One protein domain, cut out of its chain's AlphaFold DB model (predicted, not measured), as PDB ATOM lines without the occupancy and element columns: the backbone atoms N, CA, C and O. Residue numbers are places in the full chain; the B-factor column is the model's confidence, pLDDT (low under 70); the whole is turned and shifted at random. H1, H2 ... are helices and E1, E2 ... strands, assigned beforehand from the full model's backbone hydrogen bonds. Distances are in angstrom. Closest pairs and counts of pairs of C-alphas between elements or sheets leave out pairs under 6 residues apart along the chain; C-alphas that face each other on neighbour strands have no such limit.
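Overview. This is residues 233 to 326 of the 478 residues of an uncharacterized protein of Anaerolineales bacterium (UniProt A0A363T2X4). Little regular structure: an elongated run of loops, with strand hairpin E1 and E2 near one end, helical hairpin H3 and H4 at the other, and short H1 and H2 between. Two antiparallel strands, then four helices, mostly helix, hold 36 of 94 printed residues. The whole is loose, radius of gyration of the C-alphas 15.5 A, spanning 47 by 26 by 22 A.

Along the chain. E1 is residues 253 to 255, from C-alpha (71.624, 59.672, 31.575); E2 is 258 to 260. H1 is 262 to 266, H2 284 to 287, H3 298 to 307, and H4 309 to 319, 15.2 A long, ending at (76.543, 49.320, 0.193).

Arrangement. Between E1 and E2, N 255 and O 258 are within hydrogen-bond range, 2.8 A. H2 and H3 are close but not clearly touching, closest C-alphas 287 and 299, 6.3 A. H3 touches H4, closest C-alphas 305 and 312, 5.7 A, opposite ways, steep tilt 45 degrees. Every O i to N i+4 pair is within range in H1 and H4, 4 of 6 in H3; H2 is too short.

Size, cuts and confidence. C-alphas 247 and 317 are farthest apart, 47.9 A. Uncut; H1 and H2, apart, have a long link. Residues 238 to 239 have pLDDT under 70.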
ATOM      1  N   HIS A 233      81.889  66.287  27.294       84.38
ATOM      2  CA  HIS A 233      80.870  67.336  27.466       84.38
ATOM      3  C   HIS A 233      81.352  68.744  27.089       84.38
ATOM      4  O   HIS A 233      80.553  69.684  27.021       84.38
ATOM      5  N   LYS A 234      82.655  68.912  26.845       78.81
ATOM      6  CA  LYS A 234      83.291  70.223  26.712       78.81
ATOM      7  C   LYS A 234      82.603  71.094  25.655       78.81
ATOM      8  O   LYS A 234      82.649  70.797  24.464       78.81
ATOM      9  N   GLY A 235      82.047  72.223  26.101       71.38
ATOM     10  CA  GLY A 235      81.428  73.233  25.235       71.38
ATOM     11  C   GLY A 235      80.005  72.907  24.773       71.38
ATOM     12  O   GLY A 235      79.508  73.585  23.877       71.38
ATOM     13  N   VAL A 236      79.365  71.889  25.360       76.12
ATOM     14  CA  VAL A 236      78.024  71.423  24.968       76.12
ATOM     15  C   VAL A 236      76.940  71.881  25.944       76.12
ATOM     16  O   VAL A 236      75.847  72.232  25.505       76.12
ATOM     17  N   PHE A 237      77.225  71.890  27.249       75.44
ATOM     18  CA  PHE A 237      76.226  72.139  28.290       75.44
ATOM     19  C   PHE A 237      76.576  73.355  29.156       75.44
ATOM     20  O   PHE A 237      77.737  73.643  29.437       75.44
ATOM     21  N   ASP A 238      75.543  74.065  29.598       66.81
ATOM     22  CA  ASP A 238      75.568  75.326  30.344       66.81
ATOM     23  C   ASP A 238      75.458  75.148  31.878       66.81
ATOM     24  O   ASP A 238      75.100  76.078  32.594       66.81
ATOM     25  N   GLN A 239      75.917  73.993  32.393       65.00
ATOM     26  CA  GLN A 239      76.266  73.717  33.808       65.00
ATOM     27  C   GLN A 239      75.158  73.268  34.790       65.00
ATOM     28  O   GLN A 239      75.297  73.479  35.990       65.00
ATOM     29  N   THR A 240      74.114  72.552  34.357       81.06
ATOM     30  CA  THR A 240      73.240  71.818  35.310       81.06
ATOM     31  C   THR A 240      73.356  70.308  35.119       81.06
ATOM     32  O   THR A 240      72.762  69.724  34.212       81.06
ATOM     33  N   CYS A 241      74.150  69.660  35.977       87.31
ATOM     34  CA  CYS A 241      74.393  68.216  35.907       87.31
ATOM     35  C   CYS A 241      73.104  67.423  36.156       87.31
ATOM     36  O   CYS A 241      72.881  66.385  35.537       87.31
ATOM     37  N   GLU A 242      72.243  67.939  37.032       86.44
ATOM     38  CA  GLU A 242      71.014  67.317  37.531       86.44
ATOM     39  C   GLU A 242      69.930  67.183  36.456       86.44
ATOM     40  O   GLU A 242      68.989  66.405  36.607       86.44
ATOM     41  N   THR A 243      70.072  67.912  35.346       83.62
ATOM     42  CA  THR A 243      69.206  67.769  34.171       83.62
ATOM     43  C   THR A 243      69.351  66.380  33.547       83.62
ATOM     44  O   THR A 243      68.369  65.816  33.063       83.62
ATOM     45  N   CYS A 244      70.564  65.821  33.591       86.19
ATOM     46  CA  CYS A 244      70.905  64.566  32.929       86.19
ATOM     47  C   CYS A 244      71.351  63.467  33.894       86.19
ATOM     48  O   CYS A 244      71.196  62.285  33.608       86.19
ATOM     49  N   HIS A 245      71.916  63.819  35.038       90.69
ATOM     50  CA  HIS A 245      72.497  62.870  35.976       90.69
ATOM     51  C   HIS A 245      71.807  62.975  37.330       90.69
ATOM     52  O   HIS A 245      71.187  63.980  37.661       90.69
ATOM     53  N   SER A 246      71.885  61.912  38.123       90.31
ATOM     54  CA  SER A 246      71.297  61.897  39.464       90.31
ATOM     55  C   SER A 246      72.242  61.216  40.447       90.31
ATOM     56  O   SER A 246      73.106  60.445  40.018       90.31
ATOM     57  N   PRO A 247      72.042  61.388  41.766       91.06
ATOM     58  CA  PRO A 247      72.810  60.670  42.786       91.06
ATOM     59  C   PRO A 247      72.798  59.138  42.632       91.06
ATOM     60  O   PRO A 247      73.674  58.450  43.153       91.06
ATOM     61  N   LYS A 248      71.839  58.572  41.883       90.19
ATOM     62  CA  LYS A 248      71.766  57.131  41.584       90.19
ATOM     63  C   LYS A 248      72.849  56.658  40.608       90.19
ATOM     64  O   LYS A 248      73.194  55.476  40.629       90.19
ATOM     65  N   GLY A 249      73.390  57.551  39.778       89.81
ATOM     66  CA  GLY A 249      74.468  57.250  38.840       89.81
ATOM     67  C   GLY A 249      74.564  58.225  37.664       89.81
ATOM     68  O   GLY A 249      73.603  58.911  37.315       89.81
ATOM     69  N   TRP A 250      75.740  58.237  37.027       89.00
ATOM     70  CA  TRP A 250      76.023  59.012  35.811       89.00
ATOM     71  C   TRP A 250      75.442  58.377  34.541       89.00
ATOM     72  O   TRP A 250      75.101  59.088  33.600       89.00
ATOM     73  N   LEU A 251      75.315  57.047  34.513       86.88
ATOM     74  CA  LEU A 251      74.747  56.285  33.401       86.88
ATOM     75  C   LEU A 251      73.660  55.320  33.908       86.88
ATOM     76  O   LEU A 251      73.864  54.695  34.954       86.88
ATOM     77  N   PRO A 252      72.554  55.141  33.163       88.69
ATOM     78  CA  PRO A 252      72.165  55.909  31.975       88.69
ATOM     79  C   PRO A 252      71.834  57.367  32.332       88.69
ATOM     80  O   PRO A 252      71.391  57.648  33.445       88.69
ATOM     81  N   ALA A 253      72.043  58.286  31.389       88.19
ATOM     82  CA  ALA A 253      71.624  59.672  31.575       88.19
ATOM     83  C   ALA A 253      70.090  59.766  31.504       88.19
ATOM     84  O   ALA A 253      69.429  58.905  30.927       88.19
ATOM     85  N   ASN A 254      69.512  60.806  32.083       84.94
ATOM     86  CA  ASN A 254      68.119  61.175  31.920       84.94
ATOM     87  C   ASN A 254      68.008  62.235  30.822       84.94
ATOM     88  O   ASN A 254      68.752  63.207  30.815       84.94
ATOM     89  N   LEU A 255      67.077  62.067  29.894       78.69
ATOM     90  CA  LEU A 255      66.723  63.097  28.931       78.69
ATOM     91  C   LEU A 255      65.198  63.209  28.904       78.69
ATOM     92  O   LEU A 255      64.507  62.267  28.520       78.69
ATOM     93  N   ASN A 256      64.660  64.355  29.335       75.00
ATOM     94  CA  ASN A 256      63.213  64.620  29.411       75.00
ATOM     95  C   ASN A 256      62.409  63.571  30.210       75.00
ATOM     96  O   ASN A 256      61.297  63.203  29.831       75.00
ATOM     97  N   GLY A 257      62.964  63.069  31.314       78.12
ATOM     98  CA  GLY A 257      62.312  62.082  32.178       78.12
ATOM     99  C   GLY A 257      62.489  60.629  31.731       78.12
ATOM    100  O   GLY A 257      61.944  59.737  32.379       78.12
ATOM    101  N   GLN A 258      63.249  60.368  30.664       82.19
ATOM    102  CA  GLN A 258      63.511  59.022  30.154       82.19
ATOM    103  C   GLN A 258      64.993  58.669  30.254       82.19
ATOM    104  O   GLN A 258      65.859  59.519  30.070       82.19
ATOM    105  N   THR A 259      65.294  57.400  30.532       86.06
ATOM    106  CA  THR A 259      66.669  56.890  30.478       86.06
ATOM    107  C   THR A 259      67.174  56.913  29.041       86.06
ATOM    108  O   THR A 259      66.524  56.378  28.144       86.06
ATOM    109  N   PHE A 260      68.351  57.488  28.846       86.69
ATOM    110  CA  PHE A 260      68.988  57.685  27.561       86.69
ATOM    111  C   PHE A 260      70.370  57.033  27.541       86.69
ATOM    112  O   PHE A 260      71.231  57.302  28.386       86.69
ATOM    113  N   THR A 261      70.588  56.198  26.528       87.94
ATOM    114  CA  THR A 261      71.911  55.742  26.095       87.94
ATOM    115  C   THR A 261      71.933  55.761  24.569       87.94
ATOM    116  O   THR A 261      70.910  55.514  23.927       87.94
ATOM    117  N   HIS A 262      73.091  56.026  23.961       87.88
ATOM    118  CA  HIS A 262      73.188  56.003  22.497       87.88
ATOM    119  C   HIS A 262      72.819  54.612  21.935       87.88
ATOM    120  O   HIS A 262      72.044  54.498  20.984       87.88
ATOM    121  N   GLN A 263      73.264  53.538  22.594       87.94
ATOM    122  CA  GLN A 263      72.958  52.173  22.170       87.94
ATOM    123  C   GLN A 263      71.457  51.862  22.222       87.94
ATOM    124  O   GLN A 263      70.905  51.306  21.273       87.94
ATOM    125  N   ASP A 264      70.774  52.193  23.317       85.75
ATOM    126  CA  ASP A 264      69.393  51.753  23.508       85.75
ATOM    127  C   ASP A 264      68.408  52.655  22.771       85.75
ATOM    128  O   ASP A 264      67.434  52.152  22.193       85.75
ATOM    129  N   THR A 265      68.682  53.964  22.750       85.06
ATOM    130  CA  THR A 265      67.794  54.976  22.180       85.06
ATOM    131  C   THR A 265      67.984  55.146  20.675       85.06
ATOM    132  O   THR A 265      66.986  55.226  19.964       85.06
ATOM    133  N   VAL A 266      69.227  55.166  20.171       83.81
ATOM    134  CA  VAL A 266      69.512  55.404  18.737       83.81
ATOM    135  C   VAL A 266      70.139  54.207  18.017       83.81
ATOM    136  O   VAL A 266      70.459  54.312  16.839       83.81
ATOM    137  N   LYS A 267      70.272  53.055  18.691       86.12
ATOM    138  CA  LYS A 267      70.825  51.803  18.127       86.12
ATOM    139  C   LYS A 267      72.270  51.913  17.635       86.12
ATOM    140  O   LYS A 267      72.706  51.090  16.839       86.12
ATOM    141  N   PHE A 268      73.019  52.880  18.162       89.44
ATOM    142  CA  PHE A 268      74.430  53.077  17.851       89.44
ATOM    143  C   PHE A 268      75.248  53.213  19.134       89.44
ATOM    144  O   PHE A 268      75.004  54.094  19.953       89.44
ATOM    145  N   SER A 269      76.228  52.343  19.328       91.25
ATOM    146  CA  SER A 269      77.121  52.352  20.477       91.25
ATOM    147  C   SER A 269      78.263  53.332  20.281       91.25
ATOM    148  O   SER A 269      78.956  53.325  19.267       91.25
ATOM    149  N   LEU A 270      78.568  54.081  21.335       90.56
ATOM    150  CA  LEU A 270      79.797  54.866  21.396       90.56
ATOM    151  C   LEU A 270      80.993  54.062  21.927       90.56
ATOM    152  O   LEU A 270      82.052  54.640  22.144       90.56
ATOM    153  N   ALA A 271      80.864  52.749  22.164       90.56
ATOM    154  CA  ALA A 271      81.923  51.944  22.782       90.56
ATOM    155  C   ALA A 271      83.267  52.036  22.036       90.56
ATOM    156  O   ALA A 271      84.300  52.178  22.692       90.56
ATOM    157  N   LEU A 272      83.234  52.029  20.696       91.38
ATOM    158  CA  LEU A 272      84.410  52.207  19.833       91.38
ATOM    159  C   LEU A 272      84.585  53.642  19.307       91.38
ATOM    160  O   LEU A 272      85.551  53.920  18.610       91.38
ATOM    161  N   HIS A 273      83.697  54.569  19.675       92.25
ATOM    162  CA  HIS A 273      83.678  55.959  19.193       92.25
ATOM    163  C   HIS A 273      83.949  56.961  20.324       92.25
ATOM    164  O   HIS A 273      83.380  58.048  20.366       92.25
ATOM    165  N   LYS A 274      84.814  56.586  21.274       91.56
ATOM    166  CA  LYS A 274      85.257  57.479  22.362       91.56
ATOM    167  C   LYS A 274      86.458  58.334  21.968       91.56
ATOM    168  O   LYS A 274      86.669  59.402  22.535       91.56
ATOM    169  N   LYS A 275      87.273  57.838  21.036       93.31
ATOM    170  CA  LYS A 275      88.483  58.498  20.551       93.31
ATOM    171  C   LYS A 275      88.561  58.407  19.036       93.31
ATOM    172  O   LYS A 275      88.089  57.426  18.469       93.31
ATOM    173  N   ASP A 276      89.139  59.424  18.414       92.00
ATOM    174  CA  ASP A 276      89.415  59.434  16.982       92.00
ATOM    175  C   ASP A 276      90.674  58.613  16.642       92.00
ATOM    176  O   ASP A 276      91.355  58.074  17.520       92.00
ATOM    177  N   TYR A 277      90.999  58.537  15.350       90.62
ATOM    178  CA  TYR A 277      92.179  57.831  14.838       90.62
ATOM    179  C   TYR A 277      93.515  58.404  15.342       90.62
ATOM    180  O   TYR A 277      94.519  57.694  15.384       90.62
ATOM    181  N   ALA A 278      93.535  59.664  15.791       92.56
ATOM    182  CA  ALA A 278      94.691  60.306  16.416       92.56
ATOM    183  C   ALA A 278      94.715  60.139  17.953       92.56
ATOM    184  O   ALA A 278      95.591  60.689  18.628       92.56
ATOM    185  N   GLY A 279      93.763  59.393  18.523       92.50
ATOM    186  CA  GLY A 279      93.630  59.150  19.957       92.50
ATOM    187  C   GLY A 279      93.043  60.318  20.757       92.50
ATOM    188  O   GLY A 279      93.064  60.260  21.992       92.50
ATOM    189  N   GLN A 280      92.526  61.360  20.101       91.81
ATOM    190  CA  GLN A 280      91.845  62.480  20.752       91.81
ATOM    191  C   GLN A 280      90.417  62.095  21.130       91.81
ATOM    192  O   GLN A 280      89.772  61.322  20.432       91.81
ATOM    193  N   VAL A 281      89.915  62.631  22.244       91.44
ATOM    194  CA  VAL A 281      88.540  62.367  22.699       91.44
ATOM    195  C   VAL A 281      87.542  62.941  21.695       91.44
ATOM    196  O   VAL A 281      87.623  64.117  21.341       91.44
ATOM    197  N   ILE A 282      86.583  62.117  21.276       91.25
ATOM    198  CA  ILE A 282      85.459  62.552  20.446       91.25
ATOM    199  C   ILE A 282      84.445  63.241  21.360       91.25
ATOM    200  O   ILE A 282      83.954  62.639  22.314       91.25
ATOM    201  N   THR A 283      84.136  64.508  21.086       89.12
ATOM    202  CA  THR A 283      83.113  65.260  21.825       89.12
ATOM    203  C   THR A 283      81.767  65.165  21.117       89.12
ATOM    204  O   THR A 283      81.692  64.804  19.941       89.12
ATOM    205  N   CYS A 284      80.676  65.525  21.802       86.38
ATOM    206  CA  CYS A 284      79.337  65.456  21.209       86.38
ATOM    207  C   CYS A 284      79.253  66.233  19.886       86.38
ATOM    208  O   CYS A 284      78.682  65.736  18.921       86.38
ATOM    209  N   VAL A 285      79.870  67.421  19.816       86.38
ATOM    210  CA  VAL A 285      79.838  68.293  18.626       86.38
ATOM    211  C   VAL A 285      80.648  67.759  17.448       86.38
ATOM    212  O   VAL A 285      80.422  68.195  16.322       86.38
ATOM    213  N   THR A 286      81.553  66.800  17.670       88.12
ATOM    214  CA  THR A 286      82.235  66.098  16.576       88.12
ATOM    215  C   THR A 286      81.227  65.334  15.720       88.12
ATOM    216  O   THR A 286      81.328  65.356  14.498       88.12
ATOM    217  N   CYS A 287      80.234  64.705  16.358       87.69
ATOM    218  CA  CYS A 287      79.163  63.958  15.693       87.69
ATOM    219  C   CYS A 287      77.918  64.820  15.424       87.69
ATOM    220  O   CYS A 287      77.243  64.642  14.413       87.69
ATOM    221  N   HIS A 288      77.634  65.773  16.310       88.75
ATOM    222  CA  HIS A 288      76.442  66.618  16.312       88.75
ATOM    223  C   HIS A 288      76.810  68.100  16.106       88.75
ATOM    224  O   HIS A 288      76.695  68.900  17.035       88.75
ATOM    225  N   PRO A 289      77.267  68.500  14.903       84.56
ATOM    226  CA  PRO A 289      77.820  69.837  14.672       84.56
ATOM    227  C   PRO A 289      76.776  70.963  14.707       84.56
ATOM    228  O   PRO A 289      77.147  72.126  14.832       84.56
ATOM    229  N   SER A 290      75.487  70.641  14.546       83.38
ATOM    230  CA  SER A 290      74.393  71.626  14.527       83.38
ATOM    231  C   SER A 290      73.566  71.599  15.810       83.38
ATOM    232  O   SER A 290      73.376  72.634  16.443       83.38
ATOM    233  N   ASP A 291      73.074  70.421  16.199       84.00
ATOM    234  CA  ASP A 291      72.300  70.210  17.418       84.00
ATOM    235  C   ASP A 291      72.373  68.734  17.856       84.00
ATOM    236  O   ASP A 291      72.725  67.868  17.061       84.00
ATOM    237  N   LEU A 292      72.022  68.438  19.114       78.94
ATOM    238  CA  LEU A 292      72.065  67.076  19.678       78.94
ATOM    239  C   LEU A 292      70.880  66.175  19.271       78.94
ATOM    240  O   LEU A 292      70.824  65.016  19.672       78.94
ATOM    241  N   LYS A 293      69.888  66.701  18.545       77.25
ATOM    242  CA  LYS A 293      68.672  65.975  18.138       77.25
ATOM    243  C   LYS A 293      68.785  65.424  16.720       77.25
ATOM    244  O   LYS A 293      68.115  64.446  16.399       77.25
ATOM    245  N   SER A 294      69.585  66.064  15.876       75.69
ATOM    246  CA  SER A 294      69.828  65.689  14.494       75.69
ATOM    247  C   SER A 294      71.236  65.117  14.328       75.69
ATOM    248  O   SER A 294      72.172  65.445  15.059       75.69
ATOM    249  N   PHE A 295      71.376  64.198  13.376       83.94
ATOM    250  CA  PHE A 295      72.649  63.579  13.037       83.94
ATOM    251  C   PHE A 295      72.759  63.449  11.521       83.94
ATOM    252  O   PHE A 295      71.851  62.920  10.877       83.94
ATOM    253  N   ASP A 296      73.861  63.946  10.961       86.19
ATOM    254  CA  ASP A 296      74.161  63.840   9.535       86.19
ATOM    255  C   ASP A 296      75.162  62.703   9.298       86.19
ATOM    256  O   ASP A 296      76.303  62.744   9.766       86.19
ATOM    257  N   LEU A 297      74.751  61.705   8.511       87.69
ATOM    258  CA  LEU A 297      75.592  60.572   8.117       87.69
ATOM    259  C   LEU A 297      76.857  61.000   7.353       87.69
ATOM    260  O   LEU A 297      77.837  60.251   7.324       87.69
ATOM    261  N   GLN A 298      76.892  62.203   6.768       89.50
ATOM    262  CA  GLN A 298      78.107  62.736   6.144       89.50
ATOM    263  C   GLN A 298      79.253  62.946   7.132       89.50
ATOM    264  O   GLN A 298      80.415  62.931   6.716       89.50
ATOM    265  N   VAL A 299      78.967  63.081   8.430       91.75
ATOM    266  CA  VAL A 299      80.008  63.151   9.461       91.75
ATOM    267  C   VAL A 299      80.793  61.839   9.519       91.75
ATOM    268  O   VAL A 299      82.024  61.873   9.478       91.75
ATOM    269  N   CYS A 300      80.105  60.688   9.502       91.94
ATOM    270  CA  CYS A 300      80.747  59.371   9.441       91.94
ATOM    271  C   CYS A 300      81.655  59.281   8.213       91.94
ATOM    272  O   CYS A 300      82.823  58.918   8.304       91.94
ATOM    273  N   ILE A 301      81.114  59.658   7.054       92.62
ATOM    274  CA  ILE A 301      81.817  59.576   5.775       92.62
ATOM    275  C   ILE A 301      83.075  60.434   5.790       92.62
ATOM    276  O   ILE A 301      84.137  59.963   5.396       92.62
ATOM    277  N   THR A 302      82.954  61.682   6.233       92.25
ATOM    278  CA  THR A 302      84.064  62.634   6.250       92.25
ATOM    279  C   THR A 302      85.157  62.180   7.208       92.25
ATOM    280  O   THR A 302      86.329  62.261   6.857       92.25
ATOM    281  N   CYS A 303      84.789  61.669   8.386       93.62
ATOM    282  CA  CYS A 303      85.747  61.188   9.374       93.62
ATOM    283  C   CYS A 303      86.448  59.902   8.909       93.62
ATOM    284  O   CYS A 303      87.669  59.877   8.807       93.62
ATOM    285  N   HIS A 304      85.703  58.862   8.525       93.56
ATOM    286  CA  HIS A 304      86.296  57.581   8.122       93.56
ATOM    287  C   HIS A 304      87.086  57.660   6.804       93.56
ATOM    288  O   HIS A 304      88.046  56.914   6.623       93.56
ATOM    289  N   LYS A 305      86.744  58.586   5.893       94.06
ATOM    290  CA  LYS A 305      87.539  58.836   4.675       94.06
ATOM    291  C   LYS A 305      88.929  59.402   4.961       94.06
ATOM    292  O   LYS A 305      89.809  59.236   4.123       94.06
ATOM    293  N   GLN A 306      89.129  60.071   6.100       92.81
ATOM    294  CA  GLN A 306      90.458  60.557   6.488       92.81
ATOM    295  C   GLN A 306      91.410  59.405   6.808       92.81
ATOM    296  O   GLN A 306      92.603  59.542   6.557       92.81
ATOM    297  N   GLU A 307      90.881  58.291   7.318       92.88
ATOM    298  CA  GLU A 307      91.665  57.094   7.611       92.88
ATOM    299  C   GLU A 307      91.886  56.251   6.350       92.88
ATOM    300  O   GLU A 307      93.024  56.011   5.952       92.88
ATOM    301  N   ASP A 308      90.806  55.846   5.673       93.50
ATOM    302  CA  ASP A 308      90.899  55.040   4.455       93.50
ATOM    303  C   ASP A 308      89.899  55.513   3.395       93.50
ATOM    304  O   ASP A 308      88.754  55.059   3.281       93.50
ATOM    305  N   GLN A 309      90.359  56.468   2.587       93.88
ATOM    306  CA  GLN A 309      89.589  57.045   1.491       93.88
ATOM    307  C   GLN A 309      89.183  55.993   0.451       93.88
ATOM    308  O   GLN A 309      88.069  56.070  -0.080       93.88
ATOM    309  N   THR A 310      90.070  55.047   0.131       92.69
ATOM    310  CA  THR A 310      89.820  54.032  -0.900       92.69
ATOM    311  C   THR A 310      88.732  53.084  -0.429       92.69
ATOM    312  O   THR A 310      87.700  52.973  -1.092       92.69
ATOM    313  N   PHE A 311      88.901  52.504   0.763       89.56
ATOM    314  CA  PHE A 311      87.906  51.623   1.361       89.56
ATOM    315  C   PHE A 311      86.549  52.312   1.471       89.56
ATOM    316  O   PHE A 311      85.555  51.779   0.990       89.56
ATOM    317  N   MET A 312      86.488  53.525   2.029       90.75
ATOM    318  CA  MET A 312      85.211  54.220   2.205       90.75
ATOM    319  C   MET A 312      84.530  54.581   0.882       90.75
ATOM    320  O   MET A 312      83.300  54.608   0.819       90.75
ATOM    321  N   THR A 313      85.296  54.865  -0.175       91.44
ATOM    322  CA  THR A 313      84.730  55.147  -1.501       91.44
ATOM    323  C   THR A 313      84.129  53.881  -2.108       91.44
ATOM    324  O   THR A 313      82.970  53.900  -2.527       91.44
ATOM    325  N   ASP A 314      84.865  52.771  -2.080       88.62
ATOM    326  CA  ASP A 314      84.392  51.487  -2.602       88.62
ATOM    327  C   ASP A 314      83.212  50.946  -1.782       88.62
ATOM    328  O   ASP A 314      82.222  50.472  -2.345       88.62
ATOM    329  N   HIS A 315      83.268  51.079  -0.456       87.12
ATOM    330  CA  HIS A 315      82.221  50.637   0.458       87.12
ATOM    331  C   HIS A 315      80.907  51.399   0.229       87.12
ATOM    332  O   HIS A 315      79.848  50.779   0.139       87.12
ATOM    333  N   GLN A 316      80.963  52.721   0.019       89.88
ATOM    334  CA  GLN A 316      79.778  53.527  -0.314       89.88
ATOM    335  C   GLN A 316      79.148  53.127  -1.649       89.88
ATOM    336  O   GLN A 316      77.924  53.078  -1.761       89.88
ATOM    337  N   VAL A 317      79.961  52.825  -2.665       88.75
ATOM    338  CA  VAL A 317      79.453  52.363  -3.966       88.75
ATOM    339  C   VAL A 317      78.781  50.996  -3.833       88.75
ATOM    340  O   VAL A 317      77.742  50.752  -4.445       88.75
ATOM    341  N   GLN A 318      79.350  50.103  -3.021       83.56
ATOM    342  CA  GLN A 318      78.832  48.748  -2.857       83.56
ATOM    343  C   GLN A 318      77.593  48.672  -1.957       83.56
ATOM    344  O   GLN A 318      76.710  47.856  -2.242       83.56
ATOM    345  N   PHE A 319      77.520  49.476  -0.893       83.38
ATOM    346  CA  PHE A 319      76.543  49.320   0.193       83.38
ATOM    347  C   PHE A 319      75.730  50.582   0.511       83.38
ATOM    348  O   PHE A 319      74.907  50.549   1.422       83.38
ATOM    349  N   SER A 320      75.870  51.653  -0.280       85.81
ATOM    350  CA  SER A 320      75.252  52.973  -0.060       85.81
ATOM    351  C   SER A 320      75.805  53.730   1.161       85.81
ATOM    352  O   SER A 320      76.778  53.316   1.785       85.81
ATOM    353  N   SER A 321      75.215  54.888   1.472       87.62
ATOM    354  CA  SER A 321      75.567  55.727   2.626       87.62
ATOM    355  C   SER A 321      74.680  55.490   3.856       87.62
ATOM    356  O   SER A 321      74.787  56.242   4.822       87.62
ATOM    357  N   SER A 322      73.791  54.492   3.835       87.25
ATOM    358  CA  SER A 322      72.914  54.156   4.967       87.25
ATOM    359  C   SER A 322      73.659  53.343   6.034       87.25
ATOM    360  O   SER A 322      73.321  52.200   6.319       87.25
ATOM    361  N   CYS A 323      74.709  53.924   6.621       86.81
ATOM    362  CA  CYS A 323      75.638  53.211   7.502       86.81
ATOM    363  C   CYS A 323      74.935  52.500   8.670       86.81
ATOM    364  O   CYS A 323      75.300  51.381   9.008       86.81
ATOM    365  N   LEU A 324      73.921  53.135   9.267       85.94
ATOM    366  CA  LEU A 324      73.215  52.635  10.454       85.94
ATOM    367  C   LEU A 324      72.274  51.451  10.176       85.94
ATOM    368  O   LEU A 324      71.784  50.840  11.124       85.94
ATOM    369  N   ASP A 325      72.046  51.097   8.909       83.94
ATOM    370  CA  ASP A 325      71.286  49.890   8.559       83.94
ATOM    371  C   ASP A 325      72.040  48.619   8.983       83.94
ATOM    372  O   ASP A 325      71.412  47.613   9.322       83.94
ATOM    373  N   CYS A 326      73.378  48.706   8.998       83.50
ATOM    374  CA  CYS A 326      74.281  47.607   9.321       83.50
ATOM    375  C   CYS A 326      75.266  47.937  10.454       83.50
ATOM    376  O   CYS A 326      75.689  47.037  11.157       83.50
TER     377      CYS A 326